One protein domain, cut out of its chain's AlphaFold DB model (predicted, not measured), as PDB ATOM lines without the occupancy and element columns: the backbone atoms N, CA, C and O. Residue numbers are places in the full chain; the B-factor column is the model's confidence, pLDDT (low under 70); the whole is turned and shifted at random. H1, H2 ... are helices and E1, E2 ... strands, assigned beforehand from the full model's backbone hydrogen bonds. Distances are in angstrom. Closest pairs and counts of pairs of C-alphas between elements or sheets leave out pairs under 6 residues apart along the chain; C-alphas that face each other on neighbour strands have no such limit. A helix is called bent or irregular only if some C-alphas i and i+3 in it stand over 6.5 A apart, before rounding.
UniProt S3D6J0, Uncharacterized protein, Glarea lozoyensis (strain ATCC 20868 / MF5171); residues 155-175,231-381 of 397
ATOM      1  N   ILE A 155      75.157  70.471 -19.499       82.31
ATOM      2  CA  ILE A 155      75.165  70.761 -20.936       82.31
ATOM      3  C   ILE A 155      73.998  71.687 -21.244       82.31
ATOM      4  O   ILE A 155      72.835  71.314 -21.074       82.31
ATOM      5  N   VAL A 156      74.320  72.870 -21.755       85.69
ATOM      6  CA  VAL A 156      73.352  73.802 -22.320       85.69
ATOM      7  C   VAL A 156      73.244  73.536 -23.812       85.69
ATOM      8  O   VAL A 156      74.243  73.431 -24.528       85.69
ATOM      9  N   SER A 157      72.019  73.405 -24.295       83.94
ATOM     10  CA  SER A 157      71.720  73.304 -25.715       83.94
ATOM     11  C   SER A 157      70.523  74.171 -26.058       83.94
ATOM     12  O   SER A 157      69.762  74.596 -25.188       83.94
ATOM     13  N   THR A 158      70.349  74.446 -27.346       83.19
ATOM     14  CA  THR A 158      69.115  75.060 -27.821       83.19
ATOM     15  C   THR A 158      68.311  74.042 -28.592       83.19
ATOM     16  O   THR A 158      68.855  73.374 -29.474       83.19
ATOM     17  N   ILE A 159      67.026  73.960 -28.295       82.38
ATOM     18  CA  ILE A 159      66.103  73.072 -28.992       82.38
ATOM     19  C   ILE A 159      64.985  73.903 -29.600       82.38
ATOM     20  O   ILE A 159      64.560  74.901 -29.019       82.38
ATOM     21  N   PHE A 160      64.529  73.512 -30.786       81.62
ATOM     22  CA  PHE A 160      63.258  74.016 -31.281       81.62
ATOM     23  C   PHE A 160      62.155  73.331 -30.481       81.62
ATOM     24  O   PHE A 160      62.044  72.106 -30.499       81.62
ATOM     25  N   ASP A 161      61.399  74.124 -29.738       80.62
ATOM     26  CA  ASP A 161      60.209  73.665 -29.053       80.62
ATOM     27  C   ASP A 161      59.048  73.770 -30.046       80.62
ATOM     28  O   ASP A 161      58.626  74.868 -30.416       80.62
ATOM     29  N   GLU A 162      58.575  72.620 -30.533       74.31
ATOM     30  CA  GLU A 162      57.492  72.558 -31.524       74.31
ATOM     31  C   GLU A 162      56.201  73.207 -31.012       74.31
ATOM     32  O   GLU A 162      55.423  73.752 -31.794       74.31
ATOM     33  N   MET A 163      55.990  73.198 -29.699       68.25
ATOM     34  CA  MET A 163      54.752  73.641 -29.061       68.25
ATOM     35  C   MET A 163      54.738  75.158 -28.924       68.25
ATOM     36  O   MET A 163      53.706  75.797 -29.142       68.25
ATOM     37  N   LEU A 164      55.903  75.736 -28.630       71.50
ATOM     38  CA  LEU A 164      56.093  77.183 -28.625       71.50
ATOM     39  C   LEU A 164      56.342  77.732 -30.034       71.50
ATOM     40  O   LEU A 164      56.196  78.928 -30.260       71.50
ATOM     41  N   SER A 165      56.703  76.866 -30.989       74.75
ATOM     42  CA  SER A 165      57.222  77.259 -32.304       74.75
ATOM     43  C   SER A 165      58.402  78.234 -32.193       74.75
ATOM     44  O   SER A 165      58.578  79.123 -33.028       74.75
ATOM     45  N   GLN A 166      59.211  78.068 -31.144       79.00
ATOM     46  CA  GLN A 166      60.344  78.926 -30.807       79.00
ATOM     47  C   GLN A 166      61.567  78.080 -30.468       79.00
ATOM     48  O   GLN A 166      61.461  76.949 -29.997       79.00
ATOM     49  N   THR A 167      62.758  78.635 -30.676       82.38
ATOM     50  CA  THR A 167      63.989  78.010 -30.186       82.38
ATOM     51  C   THR A 167      64.242  78.429 -28.743       82.38
ATOM     52  O   THR A 167      64.473  79.603 -28.472       82.38
ATOM     53  N   ILE A 168      64.259  77.471 -27.821       85.06
ATOM     54  CA  ILE A 168      64.465  77.714 -26.389       85.06
ATOM     55  C   ILE A 168      65.833  77.217 -25.924       85.06
ATOM     56  O   ILE A 168      66.475  76.396 -26.587       85.06
ATOM     57  N   LEU A 169      66.290  77.742 -24.789       86.25
ATOM     58  CA  LEU A 169      67.425  77.199 -24.047       86.25
ATOM     59  C   LEU A 169      66.982  76.000 -23.213       86.25
ATOM     60  O   LEU A 169      65.891  76.001 -22.646       86.25
ATOM     61  N   LYS A 170      67.847  74.990 -23.116       85.56
ATOM     62  CA  LYS A 170      67.633  73.829 -22.260       85.56
ATOM     63  C   LYS A 170      68.923  73.426 -21.564       85.56
ATOM     64  O   LYS A 170      69.960  73.269 -22.208       85.56
ATOM     65  N   VAL A 171      68.831  73.204 -20.259       84.81
ATOM     66  CA  VAL A 171      69.888  72.620 -19.435       84.81
ATOM     67  C   VAL A 171      69.604  71.132 -19.269       84.81
ATOM     68  O   VAL A 171      68.481  70.731 -18.955       84.81
ATOM     69  N   ASN A 172      70.626  70.313 -19.504       82.19
ATOM     70  CA  ASN A 172      70.583  68.873 -19.282       82.19
ATOM     71  C   ASN A 172      71.668  68.474 -18.272       82.19
ATOM     72  O   ASN A 172      72.781  69.016 -18.341       82.19
ATOM     73  N   PRO A 173      71.381  67.511 -17.375       67.12
ATOM     74  CA  PRO A 173      72.383  66.991 -16.455       67.12
ATOM     75  C   PRO A 173      73.559  66.357 -17.222       67.12
ATOM     76  O   PRO A 173      73.381  65.908 -18.363       67.12
ATOM     77  N   PRO A 174      74.764  66.296 -16.619       59.00
ATOM     78  CA  PRO A 174      75.935  65.697 -17.248       59.00
ATOM     79  C   PRO A 174      75.652  64.268 -17.738       59.00
ATOM     80  O   PRO A 174      74.981  63.492 -17.041       59.00
ATOM     81  N   PRO A 175      76.206  63.864 -18.899       49.44
ATOM     82  CA  PRO A 175      76.125  62.494 -19.384       49.44
ATOM     83  C   PRO A 175      76.940  61.587 -18.451       49.44
ATOM     84  O   PRO A 175      78.141  61.403 -18.620       49.44
ATOM     85  N   ASP A 231      64.015  65.317 -12.164       75.38
ATOM     86  CA  ASP A 231      64.575  66.254 -11.208       75.38
ATOM     87  C   ASP A 231      63.822  67.589 -11.333       75.38
ATOM     88  O   ASP A 231      63.884  68.293 -12.350       75.38
ATOM     89  N   VAL A 232      63.073  67.893 -10.277       80.62
ATOM     90  CA  VAL A 232      62.209  69.061 -10.133       80.62
ATOM     91  C   VAL A 232      62.961  70.343 -10.450       80.62
ATOM     92  O   VAL A 232      62.395  71.239 -11.078       80.62
ATOM     93  N   SER A 233      64.226  70.447 -10.043       78.12
ATOM     94  CA  SER A 233      64.957  71.695 -10.246       78.12
ATOM     95  C   SER A 233      65.352  71.873 -11.704       78.12
ATOM     96  O   SER A 233      65.182  72.961 -12.252       78.12
ATOM     97  N   THR A 234      65.779  70.803 -12.380       81.06
ATOM     98  CA  THR A 234      65.981  70.829 -13.835       81.06
ATOM     99  C   THR A 234      64.684  71.168 -14.575       81.06
ATOM    100  O   THR A 234      64.717  71.910 -15.561       81.06
ATOM    101  N   PHE A 235      63.531  70.668 -14.116       84.62
ATOM    102  CA  PHE A 235      62.238  71.036 -14.700       84.62
ATOM    103  C   PHE A 235      61.937  72.526 -14.514       84.62
ATOM    104  O   PHE A 235      61.642  73.206 -15.494       84.62
ATOM    105  N   ALA A 236      62.063  73.039 -13.291       86.56
ATOM    106  CA  ALA A 236      61.820  74.438 -12.957       86.56
ATOM    107  C   ALA A 236      62.710  75.387 -13.771       86.56
ATOM    108  O   ALA A 236      62.215  76.334 -14.379       86.56
ATOM    109  N   VAL A 237      64.015  75.100 -13.846       85.62
ATOM    110  CA  VAL A 237      64.968  75.884 -14.643       85.62
ATOM    111  C   VAL A 237      64.558  75.880 -16.112       85.62
ATOM    112  O   VAL A 237      64.430  76.940 -16.716       85.62
ATOM    113  N   ASN A 238      64.288  74.710 -16.693       87.38
ATOM    114  CA  ASN A 238      63.891  74.625 -18.100       87.38
ATOM    115  C   ASN A 238      62.535  75.287 -18.379       87.38
ATOM    116  O   ASN A 238      62.338  75.837 -19.460       87.38
ATOM    117  N   PHE A 239      61.615  75.272 -17.414       90.38
ATOM    118  CA  PHE A 239      60.355  76.001 -17.497       90.38
ATOM    119  C   PHE A 239      60.592  77.518 -17.543       90.38
ATOM    120  O   PHE A 239      60.085  78.188 -18.441       90.38
ATOM    121  N   ILE A 240      61.413  78.046 -16.630       91.25
ATOM    122  CA  ILE A 240      61.779  79.468 -16.586       91.25
ATOM    123  C   ILE A 240      62.452  79.884 -17.902       91.25
ATOM    124  O   ILE A 240      62.035  80.858 -18.522       91.25
ATOM    125  N   LEU A 241      63.429  79.108 -18.378       90.31
ATOM    126  CA  LEU A 241      64.142  79.377 -19.633       90.31
ATOM    127  C   LEU A 241      63.224  79.353 -20.860       90.31
ATOM    128  O   LEU A 241      63.437  80.114 -21.803       90.31
ATOM    129  N   ALA A 242      62.203  78.492 -20.865       90.50
ATOM    130  CA  ALA A 242      61.225  78.453 -21.945       90.50
ATOM    131  C   ALA A 242      60.383  79.737 -21.995       90.50
ATOM    132  O   ALA A 242      60.125  80.252 -23.081       90.50
ATOM    133  N   LEU A 243      59.999  80.280 -20.838       93.19
ATOM    134  CA  LEU A 243      59.290  81.558 -20.759       93.19
ATOM    135  C   LEU A 243      60.201  82.753 -21.075       93.19
ATOM    136  O   LEU A 243      59.733  83.754 -21.600       93.19
ATOM    137  N   GLU A 244      61.508  82.656 -20.833       93.19
ATOM    138  CA  GLU A 244      62.484  83.687 -21.221       93.19
ATOM    139  C   GLU A 244      62.820  83.695 -22.729       93.19
ATOM    140  O   GLU A 244      63.644  84.500 -23.172       93.19
ATOM    141  N   HIS A 245      62.157  82.869 -23.556       89.94
ATOM    142  CA  HIS A 245      62.403  82.826 -25.001       89.94
ATOM    143  C   HIS A 245      62.379  84.187 -25.722       89.94
ATOM    144  O   HIS A 245      63.177  84.340 -26.652       89.94
ATOM    145  N   PRO A 246      61.556  85.203 -25.343       91.56
ATOM    146  CA  PRO A 246      61.515  86.462 -26.085       91.56
ATOM    147  C   PRO A 246      62.825  87.248 -25.954       91.56
ATOM    148  O   PRO A 246      63.138  88.078 -26.800       91.56
ATOM    149  N   CYS A 247      63.596  86.984 -24.897       91.69
ATOM    150  CA  CYS A 247      64.833  87.689 -24.575       91.69
ATOM    151  C   CYS A 247      66.063  87.080 -25.262       91.69
ATOM    152  O   CYS A 247      67.134  87.682 -25.265       91.69
ATOM    153  N   ARG A 248      65.931  85.887 -25.855       87.62
ATOM    154  CA  ARG A 248      67.036  85.088 -26.406       87.62
ATOM    155  C   ARG A 248      67.937  85.861 -27.371       87.62
ATOM    156  O   ARG A 248      69.148  85.670 -27.365       87.62
ATOM    157  N   THR A 249      67.365  86.706 -28.221       86.31
ATOM    158  CA  THR A 249      68.109  87.442 -29.257       86.31
ATOM    159  C   THR A 249      68.743  88.736 -28.751       86.31
ATOM    160  O   THR A 249      69.360  89.442 -29.539       86.31
ATOM    161  N   HIS A 250      68.589  89.072 -27.466       88.69
ATOM    162  CA  HIS A 250      69.188  90.270 -26.863       88.69
ATOM    163  C   HIS A 250      70.588  90.018 -26.290       88.69
ATOM    164  O   HIS A 250      71.305  90.964 -25.967       88.69
ATOM    165  N   PHE A 251      70.999  88.752 -26.193       87.44
ATOM    166  CA  PHE A 251      72.314  88.379 -25.690       87.44
ATOM    167  C   PHE A 251      73.387  88.500 -26.772       87.44
ATOM    168  O   PHE A 251      73.191  88.105 -27.923       87.44
ATOM    169  N   HIS A 252      74.551  88.998 -26.365       85.00
ATOM    170  CA  HIS A 252      75.718  89.198 -27.216       85.00
ATOM    171  C   HIS A 252      76.958  88.619 -26.537       85.00
ATOM    172  O   HIS A 252      76.983  88.458 -25.316       85.00
ATOM    173  N   ALA A 253      77.980  88.296 -27.332       82.50
ATOM    174  CA  ALA A 253      79.249  87.833 -26.792       82.50
ATOM    175  C   ALA A 253      79.855  88.915 -25.895       82.50
ATOM    176  O   ALA A 253      79.907  90.082 -26.294       82.50
ATOM    177  N   SER A 254      80.340  88.516 -24.719       73.62
ATOM    178  CA  SER A 254      81.098  89.403 -23.842       73.62
ATOM    179  C   SER A 254      82.291  89.975 -24.608       73.62
ATOM    180  O   SER A 254      83.086  89.240 -25.198       73.62
ATOM    181  N   SER A 255      82.394  91.299 -24.628       71.56
ATOM    182  CA  SER A 255      83.548  92.008 -25.169       71.56
ATOM    183  C   SER A 255      84.634  92.069 -24.096       71.56
ATOM    184  O   SER A 255      84.340  92.455 -22.970       71.56
ATOM    185  N   GLU A 256      85.888  91.750 -24.433       69.38
ATOM    186  CA  GLU A 256      87.016  91.902 -23.491       69.38
ATOM    187  C   GLU A 256      87.234  93.363 -23.064       69.38
ATOM    188  O   GLU A 256      87.814  93.628 -22.016       69.38
ATOM    189  N   ASN A 257      86.761  94.319 -23.870       77.00
ATOM    190  CA  ASN A 257      86.837  95.740 -23.565       77.00
ATOM    191  C   ASN A 257      85.436  96.319 -23.378       77.00
ATOM    192  O   ASN A 257      84.563  96.133 -24.228       77.00
ATOM    193  N   PHE A 258      85.239  97.085 -22.308       76.56
ATOM    194  CA  PHE A 258      84.005  97.837 -22.109       76.56
ATOM    195  C   PHE A 258      83.781  98.807 -23.279       76.56
ATOM    196  O   PHE A 258      84.605  99.693 -23.518       76.56
ATOM    197  N   ASP A 259      82.668  98.638 -23.999       74.94
ATOM    198  CA  ASP A 259      82.260  99.527 -25.086       74.94
ATOM    199  C   ASP A 259      81.233 100.568 -24.587       74.94
ATOM    200  O   ASP A 259      80.030 100.284 -24.467       74.94
ATOM    201  N   PRO A 260      81.667 101.815 -24.324       68.50
ATOM    202  CA  PRO A 260      80.775 102.869 -23.871       68.50
ATOM    203  C   PRO A 260      79.779 103.321 -24.947       68.50
ATOM    204  O   PRO A 260      78.796 103.968 -24.586       68.50
ATOM    205  N   GLU A 261      79.933 102.944 -26.222       71.94
ATOM    206  CA  GLU A 261      79.058 103.367 -27.330       71.94
ATOM    207  C   GLU A 261      78.053 102.306 -27.816       71.94
ATOM    208  O   GLU A 261      77.065 102.693 -28.433       71.94
ATOM    209  N   GLY A 262      78.213 101.018 -27.471       71.81
ATOM    210  CA  GLY A 262      77.232  99.948 -27.758       71.81
ATOM    211  C   GLY A 262      75.826 100.132 -27.142       71.81
ATOM    212  O   GLY A 262      75.545 101.134 -26.488       71.81
ATOM    213  N   ASP A 263      74.927  99.162 -27.282       73.88
ATOM    214  CA  ASP A 263      73.621  99.201 -26.602       73.88
ATOM    215  C   ASP A 263      73.658  98.346 -25.321       73.88
ATOM    216  O   ASP A 263      74.255  97.268 -25.342       73.88
ATOM    217  N   PRO A 264      73.077  98.806 -24.191       78.12
ATOM    218  CA  PRO A 264      72.941  97.968 -23.002       78.12
ATOM    219  C   PRO A 264      72.064  96.753 -23.311       78.12
ATOM    220  O   PRO A 264      71.097  96.856 -24.072       78.12
ATOM    221  N   SER A 265      72.381  95.614 -22.698       82.38
ATOM    222  CA  SER A 265      71.578  94.402 -22.867       82.38
ATOM    223  C   SER A 265      70.209  94.583 -22.221       82.38
ATOM    224  O   SER A 265      69.192  94.221 -22.804       82.38
ATOM    225  N   GLY A 266      70.170  95.133 -21.008       86.12
ATOM    226  CA  GLY A 266      69.009  95.200 -20.124       86.12
ATOM    227  C   GLY A 266      68.705  93.879 -19.416       86.12
ATOM    228  O   GLY A 266      68.103  93.877 -18.350       86.12
ATOM    229  N   HIS A 267      69.168  92.749 -19.948       89.62
ATOM    230  CA  HIS A 267      68.711  91.420 -19.543       89.62
ATOM    231  C   HIS A 267      69.569  90.777 -18.460       89.62
ATOM    232  O   HIS A 267      69.448  89.583 -18.221       89.62
ATOM    233  N   GLU A 268      70.425  91.536 -17.778       86.00
ATOM    234  CA  GLU A 268      71.422  90.963 -16.875       86.00
ATOM    235  C   GLU A 268      70.785  90.130 -15.745       86.00
ATOM    236  O   GLU A 268      71.335  89.119 -15.325       86.00
ATOM    237  N   LEU A 269      69.562  90.446 -15.317       83.12
ATOM    238  CA  LEU A 269      68.871  89.774 -14.207       83.12
ATOM    239  C   LEU A 269      68.069  88.512 -14.585       83.12
ATOM    240  O   LEU A 269      67.332  87.994 -13.747       83.12
ATOM    241  N   LEU A 270      68.211  88.003 -15.811       86.50
ATOM    242  CA  LEU A 270      67.555  86.770 -16.255       86.50
ATOM    243  C   LEU A 270      68.337  85.498 -15.910       86.50
ATOM    244  O   LEU A 270      69.563  85.515 -15.778       86.50
ATOM    245  N   ALA A 271      67.628  84.366 -15.853       84.81
ATOM    246  CA  ALA A 271      68.264  83.053 -15.734       84.81
ATOM    247  C   ALA A 271      69.101  82.727 -16.986       84.81
ATOM    248  O   ALA A 271      70.205  82.191 -16.885       84.81
ATOM    249  N   SER A 272      68.615  83.119 -18.166       87.50
ATOM    250  CA  SER A 272      69.308  82.956 -19.451       87.50
ATOM    251  C   SER A 272      70.677  83.640 -19.490       87.50
ATOM    252  O   SER A 272      71.593  83.127 -20.134       87.50
ATOM    253  N   THR A 273      70.855  84.753 -18.776       86.75
ATOM    254  CA  THR A 273      72.116  85.510 -18.729       86.75
ATOM    255  C   THR A 273      73.260  84.670 -18.216       86.75
ATOM    256  O   THR A 273      74.331  84.637 -18.810       86.75
ATOM    257  N   VAL A 274      73.004  83.922 -17.148       80.56
ATOM    258  CA  VAL A 274      73.982  83.041 -16.518       80.56
ATOM    259  C   VAL A 274      74.479  81.973 -17.504       80.56
ATOM    260  O   VAL A 274      75.664  81.631 -17.534       80.56
ATOM    261  N   LEU A 275      73.580  81.480 -18.360       84.19
ATOM    262  CA  LEU A 275      73.904  80.479 -19.373       84.19
ATOM    263  C   LEU A 275      74.680  81.079 -20.548       84.19
ATOM    264  O   LEU A 275      75.626  80.455 -21.034       84.19
ATOM    265  N   TYR A 276      74.290  82.275 -20.999       84.50
ATOM    266  CA  TYR A 276      74.938  82.964 -22.114       84.50
ATOM    267  C   TYR A 276      76.284  83.583 -21.757       84.50
ATOM    268  O   TYR A 276      77.156  83.632 -22.617       84.50
ATOM    269  N   HIS A 277      76.490  83.985 -20.505       80.62
ATOM    270  CA  HIS A 277      77.770  84.514 -20.041       80.62
ATOM    271  C   HIS A 277      78.917  83.515 -20.272       80.62
ATOM    272  O   HIS A 277      80.012  83.889 -20.677       80.62
ATOM    273  N   ASN A 278      78.631  82.222 -20.102       77.31
ATOM    274  CA  ASN A 278      79.581  81.131 -20.320       77.31
ATOM    275  C   ASN A 278      79.527  80.546 -21.748       77.31
ATOM    276  O   ASN A 278      80.136  79.507 -22.019       77.31
ATOM    277  N   ALA A 279      78.765  81.156 -22.662       84.25
ATOM    278  CA  ALA A 279      78.607  80.646 -24.017       84.25
ATOM    279  C   ALA A 279      79.785  81.065 -24.919       84.25
ATOM    280  O   ALA A 279      80.209  82.223 -24.903       84.25
ATOM    281  N   PRO A 280      80.295  80.165 -25.780       85.19
ATOM    282  CA  PRO A 280      81.289  80.529 -26.782       85.19
ATOM    283  C   PRO A 280      80.774  81.611 -27.740       85.19
ATOM    284  O   PRO A 280      79.616  81.573 -28.158       85.19
ATOM    285  N   ALA A 281      81.655  82.503 -28.209       85.69
ATOM    286  CA  ALA A 281      81.304  83.575 -29.151       85.69
ATOM    287  C   ALA A 281      80.612  83.078 -30.446       85.69
ATOM    288  O   ALA A 281      79.858  83.815 -31.079       85.69
ATOM    289  N   SER A 282      80.827  81.815 -30.833       84.50
ATOM    290  CA  SER A 282      80.186  81.176 -31.989       84.50
ATOM    291  C   SER A 282      78.678  80.936 -31.829       84.50
ATOM    292  O   SER A 282      77.996  80.736 -32.833       84.50
ATOM    293  N   VAL A 283      78.148  80.968 -30.602       85.75
ATOM    294  CA  VAL A 283      76.715  80.800 -30.307       85.75
ATOM    295  C   VAL A 283      75.908  82.014 -30.775       85.75
ATOM    296  O   VAL A 283      74.859  81.857 -31.403       85.75
ATOM    297  N   PHE A 284      76.407  83.227 -30.535       85.50
ATOM    298  CA  PHE A 284      75.639  84.466 -30.696       85.50
ATOM    299  C   PHE A 284      75.155  84.751 -32.129       85.50
ATOM    300  O   PHE A 284      73.975  85.065 -32.293       85.50
ATOM    301  N   PRO A 285      75.958  84.545 -33.195       82.88
ATOM    302  CA  PRO A 285      75.486  84.722 -34.574       82.88
ATOM    303  C   PRO A 285      74.333  83.786 -34.963       82.88
ATOM    304  O   PRO A 285      73.596  84.064 -35.905       82.88
ATOM    305  N   THR A 286      74.181  82.662 -34.255       78.69
ATOM    306  CA  THR A 286      73.147  81.656 -34.533       78.69
ATOM    307  C   THR A 286      71.863  81.865 -33.732       78.69
ATOM    308  O   THR A 286      70.878  81.188 -33.998       78.69
ATOM    309  N   LEU A 287      71.824  82.823 -32.794       78.94
ATOM    310  CA  LEU A 287      70.648  83.058 -31.945       78.94
ATOM    311  C   LEU A 287      69.419  83.507 -32.734       78.94
ATOM    312  O   LEU A 287      68.311  83.100 -32.390       78.94
ATOM    313  N   SER A 288      69.637  84.280 -33.798       70.25
ATOM    314  CA  SER A 288      68.598  84.766 -34.713       70.25
ATOM    315  C   SER A 288      68.379  83.846 -35.921       70.25
ATOM    316  O   SER A 288      67.513  84.114 -36.752       70.25
ATOM    317  N   ALA A 289      69.181  82.788 -36.062       67.88
ATOM    318  CA  ALA A 289      69.100  81.861 -37.181       67.88
ATOM    319  C   ALA A 289      68.292  80.619 -36.786       67.88
ATOM    320  O   ALA A 289      68.449  80.085 -35.693       67.88
ATOM    321  N   ALA A 290      67.495  80.079 -37.712       62.94
ATOM    322  CA  ALA A 290      66.799  78.796 -37.538       62.94
ATOM    323  C   ALA A 290      67.751  77.577 -37.641       62.94
ATOM    324  O   ALA A 290      67.380  76.518 -38.148       62.94
ATOM    325  N   VAL A 291      69.013  77.744 -37.236       65.75
ATOM    326  CA  VAL A 291      70.081  76.741 -37.319       65.75
ATOM    327  C   VAL A 291      70.330  76.183 -35.914       65.75
ATOM    328  O   VAL A 291      70.252  76.942 -34.949       65.75
ATOM    329  N   PRO A 292      70.645  74.882 -35.762       63.97
ATOM    330  CA  PRO A 292      70.995  74.325 -34.462       63.97
ATOM    331  C   PRO A 292      72.184  75.075 -33.851       63.97
ATOM    332  O   PRO A 292      73.274  75.088 -34.429       63.97
ATOM    333  N   VAL A 293      71.978  75.689 -32.687       68.56
ATOM    334  CA  VAL A 293      73.064  76.319 -31.932       68.56
ATOM    335  C   VAL A 293      73.945  75.216 -31.343       68.56
ATOM    336  O   VAL A 293      73.413  74.224 -30.827       68.56
ATOM    337  N   PRO A 294      75.280  75.351 -31.406       74.69
ATOM    338  CA  PRO A 294      76.178  74.410 -30.749       74.69
ATOM    339  C   PRO A 294      75.878  74.338 -29.247       74.69
ATOM    340  O   PRO A 294      75.593  75.350 -28.617       74.69
ATOM    341  N   SER A 295      75.943  73.138 -28.669       84.56
ATOM    342  CA  SER A 295      75.855  72.956 -27.220       84.56
ATOM    343  C   SER A 295      77.159  73.366 -26.539       84.56
ATOM    344  O   SER A 295      78.235  73.117 -27.085       84.56
ATOM    345  N   TRP A 296      77.073  73.897 -25.323       85.75
ATOM    346  CA  TRP A 296      78.231  74.216 -24.486       85.75
ATOM    347  C   TRP A 296      78.047  73.677 -23.070       85.75
ATOM    348  O   TRP A 296      76.955  73.276 -22.670       85.75
ATOM    349  N   THR A 297      79.143  73.613 -22.325       81.50
ATOM    350  CA  THR A 297      79.151  73.140 -20.942       81.50
ATOM    351  C   THR A 297      79.278  74.311 -19.990       81.50
ATOM    352  O   THR A 297      80.128  75.172 -20.207       81.50
ATOM    353  N   ILE A 298      78.500  74.291 -18.914       73.75
ATOM    354  CA  ILE A 298      78.609  75.246 -17.813       73.75
ATOM    355  C   ILE A 298      79.075  74.518 -16.541       73.75
ATOM    356  O   ILE A 298      78.647  73.381 -16.299       73.75
ATOM    357  N   PRO A 299      79.978  75.106 -15.739       67.00
ATOM    358  CA  PRO A 299      80.341  74.536 -14.444       67.00
ATOM    359  C   PRO A 299      79.146  74.563 -13.476       67.00
ATOM    360  O   PRO A 299      78.340  75.489 -13.522       67.00
ATOM    361  N   SER A 300      79.026  73.577 -12.581       61.59
ATOM    362  CA  SER A 300      77.895  73.490 -11.634       61.59
ATOM    363  C   SER A 300      77.770  74.728 -10.744       61.59
ATOM    364  O   SER A 300      76.662  75.165 -10.468       61.59
ATOM    365  N   SER A 301      78.901  75.339 -10.371       54.69
ATOM    366  CA  SER A 301      78.952  76.591  -9.603       54.69
ATOM    367  C   SER A 301      78.423  77.803 -10.368       54.69
ATOM    368  O   SER A 301      78.019  78.786  -9.758       54.69
ATOM    369  N   SER A 302      78.410  77.750 -11.703       53.75
ATOM    370  CA  SER A 302      77.838  78.822 -12.518       53.75
ATOM    371  C   SER A 302      76.329  78.697 -12.676       53.75
ATOM    372  O   SER A 302      75.696  79.680 -13.028       53.75
ATOM    373  N   ALA A 303      75.717  77.540 -12.401       56.56
ATOM    374  CA  ALA A 303      74.264  77.432 -12.402       56.56
ATOM    375  C   ALA A 303      73.710  78.103 -11.135       56.56
ATOM    376  O   ALA A 303      73.918  77.628 -10.023       56.56
ATOM    377  N   SER A 304      73.003  79.224 -11.290       61.00
ATOM    378  CA  SER A 304      72.351  79.889 -10.155       61.00
ATOM    379  C   SER A 304      71.271  78.988  -9.549       61.00
ATOM    380  O   SER A 304      70.385  78.520 -10.265       61.00
ATOM    381  N   THR A 305      71.308  78.774  -8.231       67.38
ATOM    382  CA  THR A 305      70.273  78.019  -7.506       67.38
ATOM    383  C   THR A 305      68.904  78.684  -7.685       67.38
ATOM    384  O   THR A 305      68.797  79.909  -7.630       67.38
ATOM    385  N   LEU A 306      67.838  77.890  -7.849       70.31
ATOM    386  CA  LEU A 306      66.459  78.388  -7.993       70.31
ATOM    387  C   LEU A 306      66.048  79.356  -6.877       70.31
ATOM    388  O   LEU A 306      65.369  80.341  -7.144       70.31
ATOM    389  N   GLN A 307      66.514  79.112  -5.653       68.88
ATOM    390  CA  GLN A 307      66.291  79.994  -4.511       68.88
ATOM    391  C   GLN A 307      66.925  81.381  -4.712       68.88
ATOM    392  O   GLN A 307      66.285  82.398  -4.468       68.88
ATOM    393  N   LYS A 308      68.152  81.446  -5.240       75.06
ATOM    394  CA  LYS A 308      68.837  82.715  -5.541       75.06
ATOM    395  C   LYS A 308      68.098  83.484  -6.637       75.06
ATOM    396  O   LYS A 308      67.936  84.698  -6.537       75.06
ATOM    397  N   LEU A 309      67.603  82.780  -7.662       74.81
ATOM    398  CA  LEU A 309      66.746  83.373  -8.695       74.81
ATOM    399  C   LEU A 309      65.455  83.943  -8.088       74.81
ATOM    400  O   LEU A 309      65.038  85.041  -8.457       74.81
ATOM    401  N   GLU A 310      64.839  83.226  -7.149       78.75
ATOM    402  CA  GLU A 310      63.630  83.670  -6.458       78.75
ATOM    403  C   GLU A 310      63.867  84.925  -5.616       78.75
ATOM    404  O   GLU A 310      63.137  85.905  -5.762       78.75
ATOM    405  N   GLU A 311      64.889  84.910  -4.759       79.06
ATOM    406  CA  GLU A 311      65.250  86.023  -3.877       79.06
ATOM    407  C   GLU A 311      65.532  87.292  -4.685       79.06
ATOM    408  O   GLU A 311      64.952  88.349  -4.411       79.06
ATOM    409  N   MET A 312      66.332  87.170  -5.752       75.06
ATOM    410  CA  MET A 312      66.564  88.270  -6.686       75.06
ATOM    411  C   MET A 312      65.250  88.743  -7.301       75.06
ATOM    412  O   MET A 312      64.973  89.941  -7.297       75.06
ATOM    413  N   SER A 313      64.398  87.828  -7.771       78.62
ATOM    414  CA  SER A 313      63.134  88.218  -8.391       78.62
ATOM    415  C   SER A 313      62.191  88.928  -7.422       78.62
ATOM    416  O   SER A 313      61.561  89.902  -7.823       78.62
ATOM    417  N   ARG A 314      62.102  88.489  -6.160       78.56
ATOM    418  CA  ARG A 314      61.280  89.120  -5.111       78.56
ATOM    419  C   ARG A 314      61.806  90.494  -4.700       78.56
ATOM    420  O   ARG A 314      61.012  91.347  -4.321       78.56
ATOM    421  N   SER A 315      63.119  90.708  -4.784       77.38
ATOM    422  CA  SER A 315      63.747  91.989  -4.440       77.38
ATOM    423  C   SER A 315      63.497  93.100  -5.467       77.38
ATOM    424  O   SER A 315      63.701  94.275  -5.160       77.38
ATOM    425  N   LEU A 316      63.048  92.754  -6.681       70.00
ATOM    426  CA  LEU A 316      62.813  93.739  -7.730       70.00
ATOM    427  C   LEU A 316      61.555  94.568  -7.440       70.00
ATOM    428  O   LEU A 316      60.500  93.988  -7.176       70.00
ATOM    429  N   PRO A 317      61.628  95.910  -7.540       62.88
ATOM    430  CA  PRO A 317      60.447  96.758  -7.461       62.88
ATOM    431  C   PRO A 317      59.559  96.478  -8.676       62.88
ATOM    432  O   PRO A 317      59.931  96.796  -9.805       62.88
ATOM    433  N   LYS A 318      58.402  95.855  -8.451       64.19
ATOM    434  CA  LYS A 318      57.441  95.494  -9.502       64.19
ATOM    435  C   LYS A 318      56.227  96.400  -9.450       64.19
ATOM    436  O   LYS A 318      55.898  96.950  -8.399       64.19
ATOM    437  N   GLN A 319      55.567  96.539 -10.592       67.94
ATOM    438  CA  GLN A 319      54.188  97.002 -10.610       67.94
ATOM    439  C   GLN A 319      53.273  95.860 -10.152       67.94
ATOM    440  O   GLN A 319      53.568  94.696 -10.415       67.94
ATOM    441  N   ASP A 320      52.143  96.188  -9.529       74.50
ATOM    442  CA  ASP A 320      51.203  95.211  -8.945       74.50
ATOM    443  C   ASP A 320      50.530  94.267  -9.967       74.50
ATOM    444  O   ASP A 320      49.661  93.490  -9.600       74.50
ATOM    445  N   TRP A 321      50.871  94.364 -11.255       84.94
ATOM    446  CA  TRP A 321      50.286  93.574 -12.341       84.94
ATOM    447  C   TRP A 321      51.313  92.723 -13.101       84.94
ATOM    448  O   TRP A 321      50.923  91.976 -13.993       84.94
ATOM    449  N   GLU A 322      52.611  92.822 -12.792       91.12
ATOM    450  CA  GLU A 322      53.677  92.135 -13.535       91.12
ATOM    451  C   GLU A 322      54.166  90.880 -12.803       91.12
ATOM    452  O   GLU A 322      54.577  90.931 -11.642       91.12
ATOM    453  N   VAL A 323      54.231  89.759 -13.524       91.38
ATOM    454  CA  VAL A 323      54.823  88.504 -13.041       91.38
ATOM    455  C   VAL A 323      55.997  88.112 -13.931       91.38
ATOM    456  O   VAL A 323      55.872  88.007 -15.152       91.38
ATOM    457  N   THR A 324      57.157  87.865 -13.320       91.56
ATOM    458  CA  THR A 324      58.334  87.333 -14.025       91.56
ATOM    459  C   THR A 324      58.244  85.808 -14.168       91.56
ATOM    460  O   THR A 324      57.608  85.151 -13.342       91.56
ATOM    461  N   PRO A 325      58.937  85.193 -15.144       93.06
ATOM    462  CA  PRO A 325      59.024  83.737 -15.282       93.06
ATOM    463  C   PRO A 325      59.409  82.986 -14.003       93.06
ATOM    464  O   PRO A 325      58.806  81.964 -13.677       93.06
ATOM    465  N   VAL A 326      60.383  83.513 -13.251       90.56
ATOM    466  CA  VAL A 326      60.811  82.922 -11.976       90.56
ATOM    467  C   VAL A 326      59.662  82.943 -10.973       90.56
ATOM    468  O   VAL A 326      59.349  81.919 -10.384       90.56
ATOM    469  N   GLN A 327      58.982  84.078 -10.803       90.44
ATOM    470  CA  GLN A 327      57.847  84.160  -9.882       90.44
ATOM    471  C   GLN A 327      56.682  83.277 -10.306       90.44
ATOM    472  O   GLN A 327      56.071  82.645  -9.449       90.44
ATOM    473  N   ALA A 328      56.385  83.215 -11.606       92.62
ATOM    474  CA  ALA A 328      55.330  82.369 -12.144       92.62
ATOM    475  C   ALA A 328      55.510  80.915 -11.688       92.62
ATOM    476  O   ALA A 328      54.552  80.307 -11.219       92.62
ATOM    477  N   TRP A 329      56.739  80.387 -11.739       92.25
ATOM    478  CA  TRP A 329      57.055  79.057 -11.213       92.25
ATOM    479  C   TRP A 329      56.625  78.892  -9.746       92.25
ATOM    480  O   TRP A 329      55.822  78.011  -9.433       92.25
ATOM    481  N   PHE A 330      57.106  79.764  -8.857       89.75
ATOM    482  CA  PHE A 330      56.829  79.659  -7.420       89.75
ATOM    483  C   PHE A 330      55.352  79.886  -7.081       89.75
ATOM    484  O   PHE A 330      54.800  79.149  -6.271       89.75
ATOM    485  N   LEU A 331      54.683  80.834  -7.743       91.69
ATOM    486  CA  LEU A 331      53.249  81.085  -7.566       91.69
ATOM    487  C   LEU A 331      52.398  79.864  -7.943       91.69
ATOM    488  O   LEU A 331      51.420  79.550  -7.263       91.69
ATOM    489  N   MET A 332      52.757  79.154  -9.018       93.12
ATOM    490  CA  MET A 332      52.047  77.933  -9.412       93.12
ATOM    491  C   MET A 332      52.278  76.796  -8.421       93.12
ATOM    492  O   MET A 332      51.320  76.117  -8.050       93.12
ATOM    493  N   VAL A 333      53.531  76.588  -8.000       91.06
ATOM    494  CA  VAL A 333      53.888  75.533  -7.040       91.06
ATOM    495  C   VAL A 333      53.193  75.763  -5.699       91.06
ATOM    496  O   VAL A 333      52.642  74.813  -5.150       91.06
ATOM    497  N   ASP A 334      53.145  77.006  -5.217       90.06
ATOM    498  CA  ASP A 334      52.445  77.378  -3.983       90.06
ATOM    499  C   ASP A 334      50.938  77.078  -4.058       90.06
ATOM    500  O   ASP A 334      50.365  76.483  -3.146       90.06
ATOM    501  N   ARG A 335      50.283  77.409  -5.182       92.31
ATOM    502  CA  ARG A 335      48.828  77.238  -5.327       92.31
ATOM    503  C   ARG A 335      48.383  75.801  -5.606       92.31
ATOM    504  O   ARG A 335      47.346  75.382  -5.096       92.31
ATOM    505  N   TYR A 336      49.093  75.076  -6.467       91.94
ATOM    506  CA  TYR A 336      48.640  73.775  -6.987       91.94
ATOM    507  C   TYR A 336      49.468  72.587  -6.491       91.94
ATOM    508  O   TYR A 336      49.061  71.440  -6.687       91.94
ATOM    509  N   GLY A 337      50.608  72.844  -5.851       90.00
ATOM    510  CA  GLY A 337      51.570  71.820  -5.476       90.00
ATOM    511  C   GLY A 337      52.422  71.351  -6.655       90.00
ATOM    512  O   GLY A 337      52.015  71.350  -7.819       90.00
ATOM    513  N   ILE A 338      53.632  70.906  -6.333       89.19
ATOM    514  CA  ILE A 338      54.671  70.575  -7.311       89.19
ATOM    515  C   ILE A 338      54.274  69.451  -8.274       89.19
ATOM    516  O   ILE A 338      54.481  69.561  -9.479       89.19
ATOM    517  N   GLU A 339      53.613  68.408  -7.769       88.31
ATOM    518  CA  GLU A 339      53.173  67.263  -8.572       88.31
ATOM    519  C   GLU A 339      52.187  67.676  -9.666       88.31
ATOM    520  O   GLU A 339      52.283  67.212 -10.800       88.31
ATOM    521  N   LYS A 340      51.267  68.598  -9.365       89.19
ATOM    522  CA  LYS A 340      50.269  69.053 -10.338       89.19
ATOM    523  C   LYS A 340      50.882  69.968 -11.402       89.19
ATOM    524  O   LYS A 340      50.469  69.910 -12.555       89.19
ATOM    525  N   VAL A 341      51.880  70.771 -11.033       89.75
ATOM    526  CA  VAL A 341      52.585  71.689 -11.947       89.75
ATOM    527  C   VAL A 341      53.580  70.959 -12.855       89.75
ATOM    528  O   VAL A 341      53.788  71.382 -13.989       89.75
ATOM    529  N   VAL A 342      54.184  69.865 -12.385       88.38
ATOM    530  CA  VAL A 342      55.164  69.085 -13.165       88.38
ATOM    531  C   VAL A 342      54.491  67.973 -13.972       88.38
ATOM    532  O   VAL A 342      54.797  67.797 -15.148       88.38
ATOM    533  N   ASN A 343      53.561  67.234 -13.359       86.44
ATOM    534  CA  ASN A 343      52.987  66.004 -13.916       86.44
ATOM    535  C   ASN A 343      51.485  66.110 -14.246       86.44
ATOM    536  O   ASN A 343      50.862  65.103 -14.589       86.44
ATOM    537  N   GLY A 344      50.872  67.289 -14.113       85.25
ATOM    538  CA  GLY A 344      49.449  67.480 -14.395       85.25
ATOM    539  C   GLY A 344      49.096  67.325 -15.879       85.25
ATOM    540  O   GLY A 344      49.851  67.716 -16.765       85.25
ATOM    541  N   GLU A 345      47.896  66.816 -16.164       86.50
ATOM    542  CA  GLU A 345      47.402  66.603 -17.537       86.50
ATOM    543  C   GLU A 345      47.343  67.906 -18.364       86.50
ATOM    544  O   GLU A 345      47.508  67.893 -19.581       86.50
ATOM    545  N   GLY A 346      47.168  69.052 -17.700       87.75
ATOM    546  CA  GLY A 346      47.098  70.369 -18.334       87.75
ATOM    547  C   GLY A 346      48.425  71.118 -18.473       87.75
ATOM    548  O   GLY A 346      48.419  72.230 -18.998       87.75
ATOM    549  N   VAL A 347      49.551  70.556 -18.019       88.94
ATOM    550  CA  VAL A 347      50.848  71.262 -17.988       88.94
ATOM    551  C   VAL A 347      51.266  71.735 -19.374       88.94
ATOM    552  O   VAL A 347      51.766  72.847 -19.521       88.94
ATOM    553  N   GLU A 348      50.996  70.942 -20.407       86.88
ATOM    554  CA  GLU A 348      51.398  71.312 -21.759       86.88
ATOM    555  C   GLU A 348      50.581  72.487 -22.311       86.88
ATOM    556  O   GLU A 348      51.111  73.500 -22.768       86.88
ATOM    557  N   LYS A 349      49.259  72.425 -22.141       89.25
ATOM    558  CA  LYS A 349      48.360  73.530 -22.491       89.25
ATOM    559  C   LYS A 349      48.708  74.806 -21.717       89.25
ATOM    560  O   LYS A 349      48.645  75.900 -22.276       89.25
ATOM    561  N   MET A 350      49.085  74.666 -20.444       92.38
ATOM    562  CA  MET A 350      49.554  75.772 -19.616       92.38
ATOM    563  C   MET A 350      50.825  76.392 -20.201       92.38
ATOM    564  O   MET A 350      50.851  77.599 -20.429       92.38
ATOM    565  N   ARG A 351      51.856  75.587 -20.488       89.75
ATOM    566  CA  ARG A 351      53.116  76.066 -21.078       89.75
ATOM    567  C   ARG A 351      52.877  76.815 -22.386       89.75
ATOM    568  O   ARG A 351      53.392  77.919 -22.550       89.75
ATOM    569  N   GLN A 352      52.054  76.256 -23.271       88.38
ATOM    570  CA  GLN A 352      51.710  76.883 -24.545       88.38
ATOM    571  C   GLN A 352      50.978  78.221 -24.364       88.38
ATOM    572  O   GLN A 352      51.284  79.190 -25.060       88.38
ATOM    573  N   GLY A 353      50.015  78.288 -23.441       91.44
ATOM    574  CA  GLY A 353      49.278  79.520 -23.164       91.44
ATOM    575  C   GLY A 353      50.166  80.609 -22.560       91.44
ATOM    576  O   GLY A 353      50.068  81.767 -22.956       91.44
ATOM    577  N   LEU A 354      51.066  80.237 -21.644       93.69
ATOM    578  CA  LEU A 354      51.976  81.183 -21.002       93.69
ATOM    579  C   LEU A 354      53.005  81.738 -21.983       93.69
ATOM    580  O   LEU A 354      53.233  82.940 -21.997       93.69
ATOM    581  N   ALA A 355      53.567  80.908 -22.859       88.94
ATOM    582  CA  ALA A 355      54.526  81.362 -23.864       88.94
ATOM    583  C   ALA A 355      53.959  82.422 -24.825       88.94
ATOM    584  O   ALA A 355      54.684  83.313 -25.255       88.94
ATOM    585  N   GLN A 356      52.657  82.367 -25.133       90.25
ATOM    586  CA  GLN A 356      51.985  83.387 -25.951       90.25
ATOM    587  C   GLN A 356      51.747  84.702 -25.202       90.25
ATOM    588  O   GLN A 356      51.502  85.729 -25.831       90.25
ATOM    589  N   LEU A 357      51.771  84.658 -23.870       93.50
ATOM    590  CA  LEU A 357      51.571  85.816 -23.011       93.50
ATOM    591  C   LEU A 357      52.886  86.536 -22.693       93.50
ATOM    592  O   LEU A 357      52.851  87.724 -22.383       93.50
ATOM    593  N   VAL A 358      54.022  85.832 -22.725       94.19
ATOM    594  CA  VAL A 358      55.299  86.420 -22.312       94.19
ATOM    595  C   VAL A 358      55.818  87.392 -23.355       94.19
ATOM    596  O   VAL A 358      56.027  87.045 -24.518       94.19
ATOM    597  N   GLU A 359      56.129  88.596 -22.897       93.31
ATOM    598  CA  GLU A 359      56.734  89.639 -23.707       93.31
ATOM    599  C   GLU A 359      58.063  90.082 -23.095       93.31
ATOM    600  O   GLU A 359      58.267  90.057 -21.879       93.31
ATOM    601  N   CYS A 360      58.988  90.493 -23.962       93.31
ATOM    602  CA  CYS A 360      60.241  91.088 -23.535       93.31
ATOM    603  C   CYS A 360      60.074  92.598 -23.348       93.31
ATOM    604  O   CYS A 360      59.823  93.315 -24.318       93.31
ATOM    605  N   PHE A 361      60.342  93.102 -22.146       88.06
ATOM    606  CA  PHE A 361      60.322  94.530 -21.851       88.06
ATOM    607  C   PHE A 361      61.567  94.948 -21.087       88.06
ATOM    608  O   PHE A 361      61.750  94.514 -19.958       88.06
ATOM    609  N   ALA A 362      62.364  95.846 -21.679       82.75
ATOM    610  CA  ALA A 362      63.540  96.521 -21.106       82.75
ATOM    611  C   ALA A 362      64.526  95.618 -20.335       82.75
ATOM    612  O   ALA A 362      65.619  95.368 -20.829       82.75
ATOM    613  N   PHE A 363      64.139  95.167 -19.141       84.12
ATOM    614  CA  PHE A 363      64.932  94.379 -18.207       84.12
ATOM    615  C   PHE A 363      64.675  92.867 -18.245       84.12
ATOM    616  O   PHE A 363      65.362  92.114 -17.555       84.12
ATOM    617  N   GLY A 364      63.683  92.398 -19.007       90.50
ATOM    618  CA  GLY A 364      63.436  90.966 -19.105       90.50
ATOM    619  C   GLY A 364      62.065  90.558 -19.611       90.50
ATOM    620  O   GLY A 364      61.251  91.371 -20.048       90.50
ATOM    621  N   ALA A 365      61.832  89.252 -19.531       92.44
ATOM    622  CA  ALA A 365      60.554  88.624 -19.808       92.44
ATOM    623  C   ALA A 365      59.568  88.887 -18.661       92.44
ATOM    624  O   ALA A 365      59.887  88.637 -17.494       92.44
ATOM    625  N   VAL A 366      58.367  89.360 -18.992       93.62
ATOM    626  CA  VAL A 366      57.273  89.583 -18.037       93.62
ATOM    627  C   VAL A 366      55.928  89.186 -18.643       93.62
ATOM    628  O   VAL A 366      55.767  89.104 -19.862       93.62
ATOM    629  N   MET A 367      54.966  88.917 -17.767       93.94
ATOM    630  CA  MET A 367      53.580  88.594 -18.094       93.94
ATOM    631  C   MET A 367      52.636  89.442 -17.243       93.94
ATOM    632  O   MET A 367      52.959  89.780 -16.104       93.94
ATOM    633  N   ASP A 368      51.447  89.718 -17.772       94.56
ATOM    634  CA  ASP A 368      50.341  90.267 -16.985       94.56
ATOM    635  C   ASP A 368      49.815  89.216 -15.993       94.56
ATOM    636  O   ASP A 368      49.498  88.089 -16.381       94.56
ATOM    637  N   GLU A 369      49.703  89.586 -14.718       93.06
ATOM    638  CA  GLU A 369      49.317  88.691 -13.628       93.06
ATOM    639  C   GLU A 369      47.911  88.108 -13.821       93.06
ATOM    640  O   GLU A 369      47.683  86.918 -13.581       93.06
ATOM    641  N   SER A 370      46.959  88.925 -14.273       94.31
ATOM    642  CA  SER A 370      45.565  88.493 -14.421       94.31
ATOM    643  C   SER A 370      45.445  87.444 -15.523       94.31
ATOM    644  O   SER A 370      44.833  86.390 -15.324       94.31
ATOM    645  N   ARG A 371      46.087  87.695 -16.668       96.12
ATOM    646  CA  ARG A 371      46.133  86.747 -17.790       96.12
ATOM    647  C   ARG A 371      46.938  85.496 -17.463       96.12
ATOM    648  O   ARG A 371      46.547  84.401 -17.863       96.12
ATOM    649  N   PHE A 372      48.033  85.637 -16.715       95.88
ATOM    650  CA  PHE A 372      48.812  84.506 -16.217       95.88
ATOM    651  C   PHE A 372      47.909  83.555 -15.425       95.88
ATOM    652  O   PHE A 372      47.827  82.364 -15.734       95.88
ATOM    653  N   TRP A 373      47.156  84.087 -14.459       95.50
ATOM    654  CA  TRP A 373      46.255  83.274 -13.651       95.50
ATOM    655  C   TRP A 373      45.097  82.675 -14.447       95.50
ATOM    656  O   TRP A 373      44.714  81.543 -14.154       95.50
ATOM    657  N   GLU A 374      44.566  83.381 -15.447       95.81
ATOM    658  CA  GLU A 374      43.544  82.853 -16.357       95.81
ATOM    659  C   GLU A 374      44.052  81.610 -17.104       95.81
ATOM    660  O   GLU A 374      43.396  80.567 -17.098       95.81
ATOM    661  N   VAL A 375      45.248  81.682 -17.697       95.69
ATOM    662  CA  VAL A 375      45.858  80.552 -18.418       95.69
ATOM    663  C   VAL A 375      46.101  79.370 -17.483       95.69
ATOM    664  O   VAL A 375      45.725  78.240 -17.807       95.69
ATOM    665  N   VAL A 376      46.699  79.621 -16.314       95.00
ATOM    666  CA  VAL A 376      47.020  78.567 -15.342       95.00
ATOM    667  C   VAL A 376      45.749  77.892 -14.829       95.00
ATOM    668  O   VAL A 376      45.690  76.667 -14.783       95.00
ATOM    669  N   GLN A 377      44.702  78.650 -14.492       94.75
ATOM    670  CA  GLN A 377      43.425  78.087 -14.034       94.75
ATOM    671  C   GLN A 377      42.704  77.314 -15.141       94.75
ATOM    672  O   GLN A 377      42.177  76.236 -14.893       94.75
ATOM    673  N   ASN A 378      42.728  77.798 -16.382       94.06
ATOM    674  CA  ASN A 378      42.101  77.106 -17.513       94.06
ATOM    675  C   ASN A 378      42.808  75.800 -17.915       94.06
ATOM    676  O   ASN A 378      42.266  75.012 -18.702       94.06
ATOM    677  N   ALA A 379      44.040  75.599 -17.448       92.38
ATOM    678  CA  ALA A 379      44.846  74.423 -17.737       92.38
ATOM    679  C   ALA A 379      44.934  73.461 -16.541       92.38
ATOM    680  O   ALA A 379      44.764  72.261 -16.722       92.38
ATOM    681  N   LEU A 380      45.174  73.977 -15.333       90.38
ATOM    682  CA  LEU A 380      45.371  73.196 -14.106       90.38
ATOM    683  C   LEU A 380      44.193  73.273 -13.126       90.38
ATOM    684  O   LEU A 380      44.179  72.549 -12.129       90.38
ATOM    685  N   GLY A 381      43.218  74.149 -13.353       82.00
ATOM    686  CA  GLY A 381      42.025  74.228 -12.522       82.00
ATOM    687  C   GLY A 381      41.235  72.929 -12.598       82.00
ATOM    688  O   GLY A 381      40.974  72.402 -13.680       82.00
TER     689      GLY A 381
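What this domain is: This is residues 155 to 175 and 231 to 381 of the 397 residues of an uncharacterized protein of Glarea lozoyensis (strain ATCC 20868 / MF5171) (UniProt S3D6J0). H1 runs along the edge strand E2 of a small sheet, E2 E1 E3, with H3 over the same face; on the side of H1 away from the sheet, H5 meets H1 with its residues 325 to 329, H4 stands across this part of H5, and H7 and H8 pack side by side, opposite ways, with H7 meeting H1 only at their ends. H2 only grazes this sheet, with its residues 245 to 248, and packs on the hairpin E4 and E5, while residues 256 to 262 stick out. The printed part has 172 residues, with eight named helices and five named strands in the order E1 E2 H1 H2 H3 E3 H4 H5 H6 H7 E4 E5 H8; both sheets, E2 E1 E3 and E4 E5, are antiparallel, and the class is mixed, helices and strands. It is compact, with a radius of gyration of the C-alphas of 16.0 A and spans of 50 by 39 by 30 A.

Where its parts are: E1, residues 155 to 161, begins with C-alpha 155 at (75.165, 70.761, -20.936) and is 17.3 A long; E2, residues 166 to 172, is 18.4 A; E3 is residues 296 to 298. H1, residues 232 to 243, is 16.7 A long. H2 is residues 245 to 250, H3 271 to 277, H4 306 to 315, and H6 338 to 343. H5, residues 325 to 336, is 16.6 A long and H7, residues 347 to 357, is 15.4 A. E4 is residues 359 to 361, E5 364 to 368. H8, residues 369 to 380, is 16.0 A long and ends with C-alpha 380 at (45.371, 73.196, -14.106).

How they stand to each other: E1 and E2, a hairpin, have N 157 and O 170 at 2.9 A, within hydrogen-bond range; E1 and E3 have N 156 and O 296 at 2.8 A. H1 is on this sheet over E2 at a height of 8.4 A, the closest C-alphas being Ile 168 and Ala 242, 5.5 A. H3 is on the same face, and H2 only grazes the sheet. H1 touches H5 at a steep tilt of 53 degrees, opposite ways, C-alphas 240 and 325 being closest at 5.2 A. H4 touches H5, about perpendicular at 76 degrees, closest at C-alphas 310 and 326, 6.2 A. H7 and H8 touch at a shallow tilt of 22 degrees, opposite ways, closest at C-alphas 350 and 379, 5.2 A. H6 is close to but not clearly touching H5, with C-alphas 333 and 341 at 6.4 A. Helix packing is mostly crossed. In the hairpin E4 and E5, N 361 and O 364 are 2.9 A apart. Every O i to N i+4 pair is within range in H1, H4, H5, H6, H7 and H8; H3 has 2 of 3, and the irregular H2, with C-alphas 246 and 249 at 7.4 A, has 0 of 2 but 2 of 3 O i to N i+3 pairs.

The domain as a whole: The C-alphas farthest apart, of Asn 257 and Gly 381, are 50.9 A apart. Residues 176 to 230 are not printed, and C-alphas 175 and 231 are 14.6 A apart across the cut. The links H2 to H3 and H3 to E3 are long. The mean pLDDT of the printed part is 82.7; 22 residues are under 70, among them 299 to 305.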